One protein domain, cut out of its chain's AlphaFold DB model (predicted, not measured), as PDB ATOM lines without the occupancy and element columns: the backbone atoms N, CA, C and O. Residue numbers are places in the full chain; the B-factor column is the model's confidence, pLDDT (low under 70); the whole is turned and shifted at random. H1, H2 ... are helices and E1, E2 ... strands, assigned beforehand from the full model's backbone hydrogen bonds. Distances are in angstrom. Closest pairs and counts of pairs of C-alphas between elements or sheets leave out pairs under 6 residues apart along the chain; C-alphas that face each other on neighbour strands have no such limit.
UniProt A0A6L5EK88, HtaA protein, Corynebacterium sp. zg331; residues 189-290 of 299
ATOM      1  N   LEU A 189      37.282  14.517 -57.854       95.31
ATOM      2  CA  LEU A 189      37.890  13.380 -57.167       95.31
ATOM      3  C   LEU A 189      39.404  13.576 -57.097       95.31
ATOM      4  O   LEU A 189      40.035  13.907 -58.101       95.31
ATOM      5  N   ILE A 190      39.978  13.355 -55.915       93.81
ATOM      6  CA  ILE A 190      41.423  13.384 -55.676       93.81
ATOM      7  C   ILE A 190      41.839  12.047 -55.062       93.81
ATOM      8  O   ILE A 190      41.328  11.648 -54.012       93.81
ATOM      9  N   ASP A 191      42.795  11.373 -55.702       94.62
ATOM     10  CA  ASP A 191      43.436  10.183 -55.147       94.62
ATOM     11  C   ASP A 191      44.294  10.580 -53.940       94.62
ATOM     12  O   ASP A 191      45.218  11.387 -54.049       94.62
ATOM     13  N   ALA A 192      44.006   9.995 -52.778       95.12
ATOM     14  CA  ALA A 192      44.684  10.290 -51.519       95.12
ATOM     15  C   ALA A 192      45.178   9.034 -50.760       95.12
ATOM     16  O   ALA A 192      45.156   9.027 -49.525       95.12
ATOM     17  N   PRO A 193      45.685   7.970 -51.423       95.88
ATOM     18  CA  PRO A 193      46.026   6.713 -50.746       95.88
ATOM     19  C   PRO A 193      47.112   6.878 -49.673       95.88
ATOM     20  O   PRO A 193      47.150   6.125 -48.699       95.88
ATOM     21  N   ALA A 194      47.994   7.872 -49.821       95.06
ATOM     22  CA  ALA A 194      49.010   8.190 -48.823       95.06
ATOM     23  C   ALA A 194      48.398   8.720 -47.515       95.06
ATOM     24  O   ALA A 194      48.840   8.314 -46.443       95.06
ATOM     25  N   ALA A 195      47.366   9.568 -47.594       95.50
ATOM     26  CA  ALA A 195      46.692  10.129 -46.423       95.50
ATOM     27  C   ALA A 195      45.965   9.038 -45.625       95.50
ATOM     28  O   ALA A 195      46.149   8.924 -44.414       95.50
ATOM     29  N   PHE A 196      45.219   8.169 -46.314       96.94
ATOM     30  CA  PHE A 196      44.543   7.035 -45.681       96.94
ATOM     31  C   PHE A 196      45.526   6.029 -45.078       96.94
ATOM     32  O   PHE A 196      45.334   5.586 -43.946       96.94
ATOM     33  N   ARG A 197      46.622   5.711 -45.785       96.81
ATOM     34  CA  ARG A 197      47.682   4.850 -45.243       96.81
ATOM     35  C   ARG A 197      48.303   5.458 -43.991       96.81
ATOM     36  O   ARG A 197      48.466   4.751 -43.002       96.81
ATOM     37  N   PHE A 198      48.645   6.746 -44.033       96.00
ATOM     38  CA  PHE A 198      49.207   7.472 -42.898       96.00
ATOM     39  C   PHE A 198      48.271   7.431 -41.684       96.00
ATOM     40  O   PHE A 198      48.697   7.051 -40.592       96.00
ATOM     41  N   ALA A 199      46.993   7.762 -41.875       95.75
ATOM     42  CA  ALA A 199      45.996   7.712 -40.812       95.75
ATOM     43  C   ALA A 199      45.880   6.297 -40.222       95.75
ATOM     44  O   ALA A 199      45.921   6.132 -39.004       95.75
ATOM     45  N   GLY A 200      45.844   5.268 -41.076       95.38
ATOM     46  CA  GLY A 200      45.788   3.870 -40.651       95.38
ATOM     47  C   GLY A 200      46.985   3.440 -39.795       95.38
ATOM     48  O   GLY A 200      46.794   2.868 -38.725       95.38
ATOM     49  N   VAL A 201      48.220   3.749 -40.213       96.69
ATOM     50  CA  VAL A 201      49.429   3.350 -39.457       96.69
ATOM     51  C   VAL A 201      49.638   4.160 -38.175       96.69
ATOM     52  O   VAL A 201      50.302   3.684 -37.259       96.69
ATOM     53  N   THR A 202      49.083   5.371 -38.091       95.00
ATOM     54  CA  THR A 202      49.217   6.256 -36.921       95.00
ATOM     55  C   THR A 202      48.010   6.234 -35.982       95.00
ATOM     56  O   THR A 202      47.999   6.959 -34.986       95.00
ATOM     57  N   GLY A 203      46.994   5.413 -36.271       93.38
ATOM     58  CA  GLY A 203      45.767   5.329 -35.476       93.38
ATOM     59  C   GLY A 203      44.934   6.614 -35.492       93.38
ATOM     60  O   GLY A 203      44.292   6.936 -34.492       93.38
ATOM     61  N   GLY A 204      44.998   7.378 -36.582       92.62
ATOM     62  CA  GLY A 204      44.148   8.540 -36.823       92.62
ATOM     63  C   GLY A 204      43.054   8.260 -37.853       92.62
ATOM     64  O   GLY A 204      42.639   7.117 -38.039       92.62
ATOM     65  N   ALA A 205      42.563   9.308 -38.513       93.06
ATOM     66  CA  ALA A 205      41.473   9.203 -39.482       93.06
ATOM     67  C   ALA A 205      41.608  10.220 -40.622       93.06
ATOM     68  O   ALA A 205      42.266  11.248 -40.480       93.06
ATOM     69  N   VAL A 206      40.926   9.952 -41.736       96.25
ATOM     70  CA  VAL A 206      40.634  10.949 -42.773       96.25
ATOM     71  C   VAL A 206      39.160  11.307 -42.644       96.25
ATOM     72  O   VAL A 206      38.295  10.468 -42.894       96.25
ATOM     73  N   LYS A 207      38.869  12.533 -42.213       93.31
ATOM     74  CA  LYS A 207      37.507  13.043 -42.038       93.31
ATOM     75  C   LYS A 207      37.210  14.091 -43.098       93.31
ATOM     76  O   LYS A 207      38.059  14.929 -43.376       93.31
ATOM     77  N   ALA A 208      36.008  14.060 -43.659       95.12
ATOM     78  CA  ALA A 208      35.572  15.004 -44.677       95.12
ATOM     79  C   ALA A 208      34.275  15.700 -44.246       95.12
ATOM     80  O   ALA A 208      33.387  15.056 -43.686       95.12
ATOM     81  N   THR A 209      34.181  17.007 -44.477       93.88
ATOM     82  CA  THR A 209      33.035  17.847 -44.095       93.88
ATOM     83  C   THR A 209      32.783  18.947 -45.133       93.88
ATOM     84  O   THR A 209      33.579  19.160 -46.051       93.88
ATOM     85  N   GLY A 210      31.652  19.654 -45.017       93.06
ATOM     86  CA  GLY A 210      31.410  20.904 -45.753       93.06
ATOM     87  C   GLY A 210      31.271  20.768 -47.275       93.06
ATOM     88  O   GLY A 210      31.541  21.721 -47.997       93.06
ATOM     89  N   GLY A 211      30.871  19.596 -47.772       95.81
ATOM     90  CA  GLY A 211      30.809  19.298 -49.209       95.81
ATOM     91  C   GLY A 211      31.922  18.374 -49.701       95.81
ATOM     92  O   GLY A 211      31.929  18.027 -50.882       95.81
ATOM     93  N   ALA A 212      32.814  17.930 -48.813       97.75
ATOM     94  CA  ALA A 212      33.753  16.856 -49.097       97.75
ATOM     95  C   ALA A 212      33.253  15.492 -48.591       97.75
ATOM     96  O   ALA A 212      32.503  15.419 -47.617       97.75
ATOM     97  N   ALA A 213      33.724  14.407 -49.212       96.81
ATOM     98  CA  ALA A 213      33.529  13.038 -48.722       96.81
ATOM     99  C   ALA A 213      34.798  12.189 -48.873       96.81
ATOM    100  O   ALA A 213      35.499  12.303 -49.879       96.81
ATOM    101  N   ALA A 214      35.061  11.311 -47.902       95.38
ATOM    102  CA  ALA A 214      36.061  10.250 -48.004       95.38
ATOM    103  C   ALA A 214      35.441   9.022 -48.690       95.38
ATOM    104  O   ALA A 214      34.322   8.633 -48.361       95.38
ATOM    105  N   ILE A 215      36.152   8.427 -49.647       94.00
ATOM    106  CA  ILE A 215      35.645   7.350 -50.504       94.00
ATOM    107  C   ILE A 215      36.595   6.158 -50.423       94.00
ATOM    108  O   ILE A 215      37.778   6.265 -50.760       94.00
ATOM    109  N   ASP A 216      36.052   5.028 -49.965       88.81
ATOM    110  CA  ASP A 216      36.654   3.690 -50.009       88.81
ATOM    111  C   ASP A 216      38.101   3.605 -49.488       88.81
ATOM    112  O   ASP A 216      38.889   2.765 -49.914       88.81
ATOM    113  N   GLY A 217      38.485   4.497 -48.567       89.00
ATOM    114  CA  GLY A 217      39.832   4.521 -47.993       89.00
ATOM    115  C   GLY A 217      40.951   4.872 -48.984       89.00
ATOM    116  O   GLY A 217      42.115   4.584 -48.706       89.00
ATOM    117  N   ALA A 218      40.626   5.460 -50.138       93.62
ATOM    118  CA  ALA A 218      41.600   5.738 -51.194       93.62
ATOM    119  C   ALA A 218      41.438   7.118 -51.834       93.62
ATOM    120  O   ALA A 218      42.433   7.714 -52.252       93.62
ATOM    121  N   GLN A 219      40.213   7.634 -51.902       96.31
ATOM    122  CA  GLN A 219      39.898   8.881 -52.587       96.31
ATOM    123  C   GLN A 219      39.175   9.851 -51.665       96.31
ATOM    124  O   GLN A 219      38.548   9.471 -50.676       96.31
ATOM    125  N   VAL A 220      39.238  11.124 -52.027       97.44
ATOM    126  CA  VAL A 220      38.364  12.152 -51.476       97.44
ATOM    127  C   VAL A 220      37.653  12.875 -52.606       97.44
ATOM    128  O   VAL A 220      38.187  13.004 -53.708       97.44
ATOM    129  N   SER A 221      36.436  13.326 -52.333       97.50
ATOM    130  CA  SER A 221      35.641  14.111 -53.270       97.50
ATOM    131  C   SER A 221      35.309  15.484 -52.722       97.50
ATOM    132  O   SER A 221      35.276  15.655 -51.505       97.50
ATOM    133  N   PHE A 222      35.049  16.426 -53.627       98.12
ATOM    134  CA  PHE A 222      34.577  17.771 -53.316       98.12
ATOM    135  C   PHE A 222      33.398  18.137 -54.213       98.12
ATOM    136  O   PHE A 222      33.398  17.849 -55.414       98.12
ATOM    137  N   SER A 223      32.422  18.819 -53.621       98.19
ATOM    138  CA  SER A 223      31.249  19.329 -54.326       98.19
ATOM    139  C   SER A 223      31.603  20.603 -55.079       98.19
ATOM    140  O   SER A 223      32.322  21.452 -54.548       98.19
ATOM    141  N   ARG A 224      31.084  20.785 -56.292       96.94
ATOM    142  CA  ARG A 224      31.287  22.018 -57.055       96.94
ATOM    143  C   ARG A 224      30.493  23.160 -56.429       96.94
ATOM    144  O   ARG A 224      29.298  23.038 -56.167       96.94
ATOM    145  N   ASP A 225      31.153  24.289 -56.224       96.94
ATOM    146  CA  ASP A 225      30.561  25.503 -55.679       96.94
ATOM    147  C   ASP A 225      30.331  26.533 -56.785       96.94
ATOM    148  O   ASP A 225      31.060  27.514 -56.929       96.94
ATOM    149  N   ARG A 226      29.288  26.292 -57.586       95.12
ATOM    150  CA  ARG A 226      28.925  27.165 -58.714       95.12
ATOM    151  C   ARG A 226      28.619  28.599 -58.283       95.12
ATOM    152  O   ARG A 226      28.806  29.510 -59.075       95.12
ATOM    153  N   ALA A 227      28.151  28.799 -57.051       95.25
ATOM    154  CA  ALA A 227      27.828  30.129 -56.543       95.25
ATOM    155  C   ALA A 227      29.085  30.978 -56.291       95.25
ATOM    156  O   ALA A 227      29.005  32.203 -56.294       95.25
ATOM    157  N   ALA A 228      30.238  30.334 -56.086       95.00
ATOM    158  CA  ALA A 228      31.518  31.006 -55.906       95.00
ATOM    159  C   ALA A 228      32.269  31.251 -57.230       95.00
ATOM    160  O   ALA A 228      33.290  31.944 -57.219       95.00
ATOM    161  N   GLU A 229      31.829  30.663 -58.348       96.31
ATOM    162  CA  GLU A 229      32.467  30.809 -59.665       96.31
ATOM    163  C   GLU A 229      32.185  32.191 -60.283       96.31
ATOM    164  O   GLU A 229      31.147  32.805 -60.039       96.31
ATOM    165  N   SER A 230      33.132  32.669 -61.093       94.50
ATOM    166  CA  SER A 230      33.039  33.913 -61.866       94.50
ATOM    167  C   SER A 230      33.274  33.615 -63.354       94.50
ATOM    168  O   SER A 230      33.643  32.500 -63.722       94.50
ATOM    169  N   ASP A 231      33.155  34.622 -64.221       92.12
ATOM    170  CA  ASP A 231      33.419  34.492 -65.669       92.12
ATOM    171  C   ASP A 231      34.919  34.345 -66.030       92.12
ATOM    172  O   ASP A 231      35.315  34.498 -67.184       92.12
ATOM    173  N   ASP A 232      35.779  34.039 -65.053       92.94
ATOM    174  CA  ASP A 232      37.223  33.823 -65.225       92.94
ATOM    175  C   ASP A 232      37.580  32.384 -65.647       92.94
ATOM    176  O   ASP A 232      38.746  32.064 -65.888       92.94
ATOM    177  N   GLY A 233      36.577  31.505 -65.745       91.81
ATOM    178  CA  GLY A 233      36.741  30.097 -66.103       91.81
ATOM    179  C   GLY A 233      37.314  29.226 -64.981       91.81
ATOM    180  O   GLY A 233      37.572  28.042 -65.211       91.81
ATOM    181  N   VAL A 234      37.512  29.772 -63.774       96.31
ATOM    182  CA  VAL A 234      37.974  29.009 -62.613       96.31
ATOM    183  C   VAL A 234      36.807  28.225 -62.027       96.31
ATOM    184  O   VAL A 234      35.834  28.799 -61.540       96.31
ATOM    185  N   ARG A 235      36.931  26.895 -62.006       96.31
ATOM    186  CA  ARG A 235      35.961  26.042 -61.310       96.31
ATOM    187  C   ARG A 235      36.321  25.961 -59.841       96.31
ATOM    188  O   ARG A 235      37.470  25.653 -59.509       96.31
ATOM    189  N   LYS A 236      35.353  26.210 -58.966       97.94
ATOM    190  CA  LYS A 236      35.564  26.203 -57.517       97.94
ATOM    191  C   LYS A 236      34.801  25.051 -56.899       97.94
ATOM    192  O   LYS A 236      33.685  24.735 -57.297       97.94
ATOM    193  N   TYR A 237      35.426  24.420 -55.924       98.12
ATOM    194  CA  TYR A 237      34.859  23.316 -55.176       98.12
ATOM    195  C   TYR A 237      34.928  23.654 -53.695       98.12
ATOM    196  O   TYR A 237      35.785  24.435 -53.280       98.12
ATOM    197  N   LYS A 238      34.024  23.064 -52.917       97.88
ATOM    198  CA  LYS A 238      33.907  23.290 -51.480       97.88
ATOM    199  C   LYS A 238      34.061  22.005 -50.689       97.88
ATOM    200  O   LYS A 238      33.680  20.920 -51.140       97.88
ATOM    201  N   GLY A 239      34.590  22.162 -49.486       97.75
ATOM    202  CA  GLY A 239      34.688  21.110 -48.491       97.75
ATOM    203  C   GLY A 239      36.077  21.028 -47.893       97.75
ATOM    204  O   GLY A 239      37.046  21.558 -48.430       97.75
ATOM    205  N   THR A 240      36.170  20.349 -46.759       98.00
ATOM    206  CA  THR A 240      37.412  20.192 -46.007       98.00
ATOM    207  C   THR A 240      37.660  18.720 -45.748       98.00
ATOM    208  O   THR A 240      36.775  18.002 -45.289       98.00
ATOM    209  N   VAL A 241      38.879  18.276 -46.023       98.00
ATOM    210  CA  VAL A 241      39.386  16.955 -45.667       98.00
ATOM    211  C   VAL A 241      40.480  17.147 -44.633       98.00
ATOM    212  O   VAL A 241      41.487  17.783 -44.928       98.00
ATOM    213  N   VAL A 242      40.309  16.578 -43.443       96.44
ATOM    214  CA  VAL A 242      41.301  16.598 -42.364       96.44
ATOM    215  C   VAL A 242      41.862  15.197 -42.172       96.44
ATOM    216  O   VAL A 242      41.126  14.251 -41.897       96.44
ATOM    217  N   THR A 243      43.178  15.069 -42.307       96.69
ATOM    218  CA  THR A 243      43.927  13.853 -41.989       96.69
ATOM    219  C   THR A 243      44.576  14.014 -40.625       96.69
ATOM    220  O   THR A 243      45.322  14.969 -40.400       96.69
ATOM    221  N   THR A 244      44.307  13.076 -39.722       93.69
ATOM    222  CA  THR A 244      44.835  13.083 -38.359       93.69
ATOM    223  C   THR A 244      45.706  11.869 -38.064       93.69
ATOM    224  O   THR A 244      45.587  10.830 -38.712       93.69
ATOM    225  N   ALA A 245      46.560  12.008 -37.053       91.94
ATOM    226  CA  ALA A 245      47.147  10.904 -36.295       91.94
ATOM    227  C   ALA A 245      46.485  10.808 -34.909       91.94
ATOM    228  O   ALA A 245      45.777  11.728 -34.483       91.94
ATOM    229  N   LYS A 246      46.733   9.714 -34.176       86.69
ATOM    230  CA  LYS A 246      46.249   9.552 -32.796       86.69
ATOM    231  C   LYS A 246      46.612  10.766 -31.930       86.69
ATOM    232  O   LYS A 246      47.695  11.331 -32.068       86.69
ATOM    233  N   PHE A 247      45.696  11.153 -31.040       77.69
ATOM    234  CA  PHE A 247      45.802  12.340 -30.173       77.69
ATOM    235  C   PHE A 247      45.992  13.668 -30.917       77.69
ATOM    236  O   PHE A 247      46.445  14.640 -30.322       77.69
ATOM    237  N   THR A 248      45.668  13.707 -32.213       80.94
ATOM    238  CA  THR A 248      45.839  14.898 -33.054       80.94
ATOM    239  C   THR A 248      47.300  15.374 -33.097       80.94
ATOM    240  O   THR A 248      47.581  16.545 -33.321       80.94
ATOM    241  N   LEU A 249      48.255  14.443 -32.924       84.44
ATOM    242  CA  LEU A 249      49.698  14.716 -33.053       84.44
ATOM    243  C   LEU A 249      50.053  15.280 -34.433       84.44
ATOM    244  O   LEU A 249      50.969  16.084 -34.580       84.44
ATOM    245  N   VAL A 250      49.305  14.836 -35.439       89.94
ATOM    246  CA  VAL A 250      49.267  15.405 -36.780       89.94
ATOM    247  C   VAL A 250      47.813  15.746 -37.067       89.94
ATOM    248  O   VAL A 250      46.920  14.946 -36.784       89.94
ATOM    249  N   GLU A 251      47.597  16.926 -37.627       91.94
ATOM    250  CA  GLU A 251      46.332  17.409 -38.158       91.94
ATOM    251  C   GLU A 251      46.637  18.290 -39.370       91.94
ATOM    252  O   GLU A 251      47.098  19.425 -39.230       91.94
ATOM    253  N   VAL A 252      46.397  17.750 -40.562       95.62
ATOM    254  CA  VAL A 252      46.582  18.452 -41.834       95.62
ATOM    255  C   VAL A 252      45.262  18.462 -42.576       95.62
ATOM    256  O   VAL A 252      44.630  17.423 -42.756       95.62
ATOM    257  N   ALA A 253      44.859  19.642 -43.019       97.31
ATOM    258  CA  ALA A 253      43.661  19.882 -43.787       97.31
ATOM    259  C   ALA A 253      44.006  20.230 -45.239       97.31
ATOM    260  O   ALA A 253      44.980  20.935 -45.512       97.31
ATOM    261  N   LEU A 254      43.163  19.760 -46.154       98.06
ATOM    262  CA  LEU A 254      43.054  20.231 -47.529       98.06
ATOM    263  C   LEU A 254      41.612  20.692 -47.746       98.06
ATOM    264  O   LEU A 254      40.680  19.952 -47.428       98.06
ATOM    265  N   ALA A 255      41.422  21.899 -48.269       98.44
ATOM    266  CA  ALA A 255      40.099  22.478 -48.453       98.44
ATOM    267  C   ALA A 255      39.965  23.277 -49.749       98.44
ATOM    268  O   ALA A 255      40.944  23.775 -50.312       98.44
ATOM    269  N   ASP A 256      38.721  23.397 -50.193       98.38
ATOM    270  CA  ASP A 256      38.258  24.272 -51.270       98.38
ATOM    271  C   ASP A 256      39.161  24.286 -52.519       98.38
ATOM    272  O   ASP A 256      39.753  25.324 -52.873       98.38
ATOM    273  N   PRO A 257      39.338  23.128 -53.182       98.31
ATOM    274  CA  PRO A 257      40.173  23.041 -54.364       98.31
ATOM    275  C   PRO A 257      39.576  23.836 -55.527       98.31
ATOM    276  O   PRO A 257      38.361  23.910 -55.693       98.31
ATOM    277  N   TRP A 258      40.435  24.438 -56.341       97.94
ATOM    278  CA  TRP A 258      40.081  25.184 -57.546       97.94
ATOM    279  C   TRP A 258      40.773  24.568 -58.757       97.94
ATOM    280  O   TRP A 258      41.938  24.171 -58.663       97.94
ATOM    281  N   LEU A 259      40.078  24.559 -59.893       97.19
ATOM    282  CA  LEU A 259      40.645  24.261 -61.204       97.19
ATOM    283  C   LEU A 259      40.734  25.551 -62.014       97.19
ATOM    284  O   LEU A 259      39.720  26.077 -62.471       97.19
ATOM    285  N   SER A 260      41.951  26.050 -62.198       96.44
ATOM    286  CA  SER A 260      42.220  27.271 -62.957       96.44
ATOM    287  C   SER A 260      42.725  26.919 -64.359       96.44
ATOM    288  O   SER A 260      43.685  26.151 -64.459       96.44
ATOM    289  N   PRO A 261      42.124  27.451 -65.438       94.94
ATOM    290  CA  PRO A 261      42.559  27.161 -66.801       94.94
ATOM    291  C   PRO A 261      44.029  27.528 -67.031       94.94
ATOM    292  O   PRO A 261      44.501  28.579 -66.595       94.94
ATOM    293  N   LEU A 262      44.750  26.674 -67.752       94.25
ATOM    294  CA  LEU A 262      46.115  26.909 -68.214       94.25
ATOM    295  C   LEU A 262      46.151  27.066 -69.742       94.25
ATOM    296  O   LEU A 262      45.310  26.500 -70.452       94.25
ATOM    297  N   PRO A 263      47.168  27.766 -70.282       89.69
ATOM    298  CA  PRO A 263      47.461  27.718 -71.710       89.69
ATOM    299  C   PRO A 263      47.610  26.264 -72.183       89.69
ATOM    300  O   PRO A 263      48.296  25.466 -71.547       89.69
ATOM    301  N   GLY A 264      46.954  25.908 -73.290       84.62
ATOM    302  CA  GLY A 264      46.940  24.533 -73.808       84.62
ATOM    303  C   GLY A 264      45.785  23.656 -73.304       84.62
ATOM    304  O   GLY A 264      45.741  22.480 -73.647       84.62
ATOM    305  N   GLY A 265      44.842  24.210 -72.532       87.44
ATOM    306  CA  GLY A 265      43.560  23.568 -72.201       87.44
ATOM    307  C   GLY A 265      43.552  22.722 -70.924       87.44
ATOM    308  O   GLY A 265      42.483  22.309 -70.482       87.44
ATOM    309  N   ASN A 266      44.712  22.494 -70.306       93.62
ATOM    310  CA  ASN A 266      44.816  21.852 -68.992       93.62
ATOM    311  C   ASN A 266      44.340  22.792 -67.872       93.62
ATOM    312  O   ASN A 266      44.143  23.985 -68.095       93.62
ATOM    313  N   TYR A 267      44.219  22.275 -66.649       95.62
ATOM    314  CA  TYR A 267      43.876  23.069 -65.470       95.62
ATOM    315  C   TYR A 267      44.921  22.898 -64.369       95.62
ATOM    316  O   TYR A 267      45.306  21.778 -64.030       95.62
ATOM    317  N   ALA A 268      45.358  24.004 -63.774       96.06
ATOM    318  CA  ALA A 268      46.095  23.987 -62.520       96.06
ATOM    319  C   ALA A 268      45.128  23.688 -61.375       96.06
ATOM    320  O   ALA A 268      44.068  24.306 -61.275       96.06
ATOM    321  N   VAL A 269      45.519  22.772 -60.495       96.88
ATOM    322  CA  VAL A 269      44.790  22.473 -59.265       96.88
ATOM    323  C   VAL A 269      45.457  23.230 -58.128       96.88
ATOM    324  O   VAL A 269      46.645  23.038 -57.860       96.88
ATOM    325  N   SER A 270      44.700  24.077 -57.439       98.12
ATOM    326  CA  SER A 270      45.130  24.687 -56.175       98.12
ATOM    327  C   SER A 270      44.153  24.342 -55.066       98.12
ATOM    328  O   SER A 270      42.980  24.127 -55.344       98.12
ATOM    329  N   ALA A 271      44.600  24.308 -53.819       98.38
ATOM    330  CA  ALA A 271      43.732  24.101 -52.662       98.38
ATOM    331  C   ALA A 271      44.263  24.889 -51.469       98.38
ATOM    332  O   ALA A 271      45.454  25.203 -51.415       98.38
ATOM    333  N   LEU A 272      43.395  25.203 -50.510       98.62
ATOM    334  CA  LEU A 272      43.843  25.578 -49.175       98.62
ATOM    335  C   LEU A 272      44.478  24.343 -48.534       98.62
ATOM    336  O   LEU A 272      43.876  23.272 -48.534       98.62
ATOM    337  N   VAL A 273      45.677  24.487 -47.979       98.06
ATOM    338  CA  VAL A 273      46.385  23.425 -47.255       98.06
ATOM    339  C   VAL A 273      46.915  23.987 -45.941       98.06
ATOM    340  O   VAL A 273      47.323  25.150 -45.895       98.06
ATOM    341  N   SER A 274      46.906  23.185 -44.873       97.50
ATOM    342  CA  SER A 274      47.481  23.584 -43.582       97.50
ATOM    343  C   SER A 274      48.911  24.102 -43.720       97.50
ATOM    344  O   SER A 274      49.736  23.521 -44.424       97.50
ATOM    345  N   ARG A 275      49.231  25.172 -42.989       95.94
ATOM    346  CA  ARG A 275      50.578  25.769 -42.978       95.94
ATOM    347  C   ARG A 275      51.619  24.931 -42.234       95.94
ATOM    348  O   ARG A 275      52.813  25.123 -42.444       95.94
ATOM    349  N   SER A 276      51.169  24.037 -41.361       92.00
ATOM    350  CA  SER A 276      51.996  23.134 -40.561       92.00
ATOM    351  C   SER A 276      51.298  21.781 -40.409       92.00
ATOM    352  O   SER A 276      50.112  21.638 -40.701       92.00
ATOM    353  N   TYR A 277      52.031  20.783 -39.925       90.12
ATOM    354  CA  TYR A 277      51.537  19.419 -39.745       90.12
ATOM    355  C   TYR A 277      50.495  19.272 -38.622       90.12
ATOM    356  O   TYR A 277      49.892  18.213 -38.506       90.12
ATOM    357  N   ASN A 278      50.312  20.284 -37.770       87.94
ATOM    358  CA  ASN A 278      49.538  20.206 -36.527       87.94
ATOM    359  C   ASN A 278      48.592  21.397 -36.317       87.94
ATOM    360  O   ASN A 278      48.298  21.730 -35.172       87.94
ATOM    361  N   VAL A 279      48.156  22.056 -37.392       90.38
ATOM    362  CA  VAL A 279      47.255  23.227 -37.323       90.38
ATOM    363  C   VAL A 279      45.900  22.976 -37.975       90.38
ATOM    364  O   VAL A 279      44.982  23.772 -37.801       90.38
ATOM    365  N   GLY A 280      45.738  21.859 -38.690       91.56
ATOM    366  CA  GLY A 280      44.474  21.479 -39.307       91.56
ATOM    367  C   GLY A 280      43.856  22.615 -40.130       91.56
ATOM    368  O   GLY A 280      44.581  23.291 -40.868       91.56
ATOM    369  N   PRO A 281      42.537  22.839 -40.029       92.69
ATOM    370  CA  PRO A 281      41.865  23.897 -40.775       92.69
ATOM    371  C   PRO A 281      42.064  25.310 -40.193       92.69
ATOM    372  O   PRO A 281      41.606  26.268 -40.807       92.69
ATOM    373  N   ASP A 282      42.732  25.467 -39.044       91.31
ATOM    374  CA  ASP A 282      42.826  26.766 -38.355       91.31
ATOM    375  C   ASP A 282      43.748  27.749 -39.094       91.31
ATOM    376  O   ASP A 282      43.515  28.955 -39.114       91.31
ATOM    377  N   GLU A 283      44.803  27.226 -39.723       94.56
ATOM    378  CA  GLU A 283      45.783  28.012 -40.466       94.56
ATOM    379  C   GLU A 283      46.074  27.359 -41.811       94.56
ATOM    380  O   GLU A 283      46.861  26.412 -41.912       94.56
ATOM    381  N   MET A 284      45.467  27.898 -42.866       97.94
ATOM    382  CA  MET A 284      45.601  27.369 -44.219       97.94
ATOM    383  C   MET A 284      46.138  28.417 -45.191       97.94
ATOM    384  O   MET A 284      45.956  29.622 -45.020       97.94
ATOM    385  N   VAL A 285      46.804  27.948 -46.239       98.19
ATOM    386  CA  VAL A 285      47.303  28.770 -47.342       98.19
ATOM    387  C   VAL A 285      46.959  28.104 -48.667       98.19
ATOM    388  O   VAL A 285      47.045  26.883 -48.795       98.19
ATOM    389  N   ARG A 286      46.548  28.898 -49.663       98.19
ATOM    390  CA  ARG A 286      46.263  28.373 -51.000       98.19
ATOM    391  C   ARG A 286      47.573  28.064 -51.714       98.19
ATOM    392  O   ARG A 286      48.376  28.966 -51.934       98.19
ATOM    393  N   VAL A 287      47.769  26.804 -52.087       97.69
ATOM    394  CA  VAL A 287      48.973  26.329 -52.781       97.69
ATOM    395  C   VAL A 287      48.603  25.530 -54.030       97.69
ATOM    396  O   VAL A 287      47.525  24.928 -54.073       97.69
ATOM    397  N   PRO A 288      49.471  25.497 -55.055       95.94
ATOM    398  CA  PRO A 288      49.358  24.524 -56.133       95.94
ATOM    399  C   PRO A 288      49.492  23.103 -55.576       95.94
ATOM    400  O   PRO A 288      50.429  22.819 -54.831       95.94
ATOM    401  N   VAL A 289      48.576  22.212 -55.950       93.31
ATOM    402  CA  VAL A 289      48.597  20.791 -55.552       93.31
ATOM    403  C   VAL A 289      48.739  19.842 -56.743       93.31
ATOM    404  O   VAL A 289      49.023  18.664 -56.552       93.31
ATOM    405  N   GLY A 290      48.585  20.338 -57.975       92.12
ATOM    406  CA  GLY A 290      48.793  19.532 -59.174       92.12
ATOM    407  C   GLY A 290      48.302  20.190 -60.458       92.12
ATOM    408  O   GLY A 290      47.990  21.380 -60.496       92.12
TER     409      GLY A 290
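AT A GLANCE: This is residues 189 to 290 of the 299 residues of the protein "HtaA protein" of Corynebacterium sp. zg331 (UniProt A0A6L5EK88). One strongly twisted antiparallel sheet of nine strands makes the body, with the long strand E7 running through its middle and the one helix, H1, packed over one face along E6. On one side of E7 lie E6 and E5, nearly end to end, with E2 beyond E6 and the group E4, E3 and E1 beyond E5; on the other side lie E8 and then E9. The 102 printed residues hold, in chain order, E1 H1 E2 E3 E4 E5 E6 E7 E8 E9; the class is mostly strand, and the branched sheet contains two meanders, runs of strands each the antiparallel neighbour of the one before: E3 E4 E5 and E6 E7 E8 E9. The whole is compact, with a radius of gyration of the C-alphas of 14.0 A, yet elongated, spanning 44 by 27 by 24 A.

HOW THE PARTS SIT: Start at the edge strand E1, residues 189 to 191, beside E4, residues 219 to 224; look for N 190 and O 220, 2.9 A apart. On the other side of E4 are E3, residues 212 to 215, with N 213 and O 221 3.0 A apart, and E5, residues 235 to 238, with N 238 and O 223 2.9 A apart. Next comes H1, residues 193 to 202, on the sheet at a height of 9.0 A and over E6, residues 240 to 244; on the local plane it runs along E6 at 22 degrees. The closest C-alphas of H1 and E6 are those of Ala 199 and Thr 244, 6.0 A apart. Every O i to N i+4 pair of H1 is within hydrogen-bond range. The edge strand E2, residues 206 to 209, pairs with E6, N 207 and O 242 being 2.9 A apart. E5 runs on into E6 at 53 degrees. Both are on one side of E7, residues 251 to 261: find N 235 and O 259 at 2.9 A, and N 241 and O 254 at 2.8 A. On its other side is E8, residues 267 to 274, N 255 and O 272 at 2.8 A, and then the edge strand E9, residues 284 to 290, N 271 and O 287 at 3.0 A.

IN THESE COORDINATES: Find C-alpha 189 at (37.890, 13.380, -57.167), where E1 begins. H1 is 14.2 A long and E4 16.3 A. E7 starts at C-alpha 251, (46.332, 17.409, -38.158), and runs 30.5 A. E8 is 22.2 A long, and E9 runs 17.2 A to C-alpha 290 at (48.793, 19.532, -59.174).

THE WHOLE: The two C-alphas farthest apart, those of Phe 247 and Gly 264, are 45.3 A apart. The printed part has no cut, and no link is long. No printed residue of the model is under 70 in pLDDT.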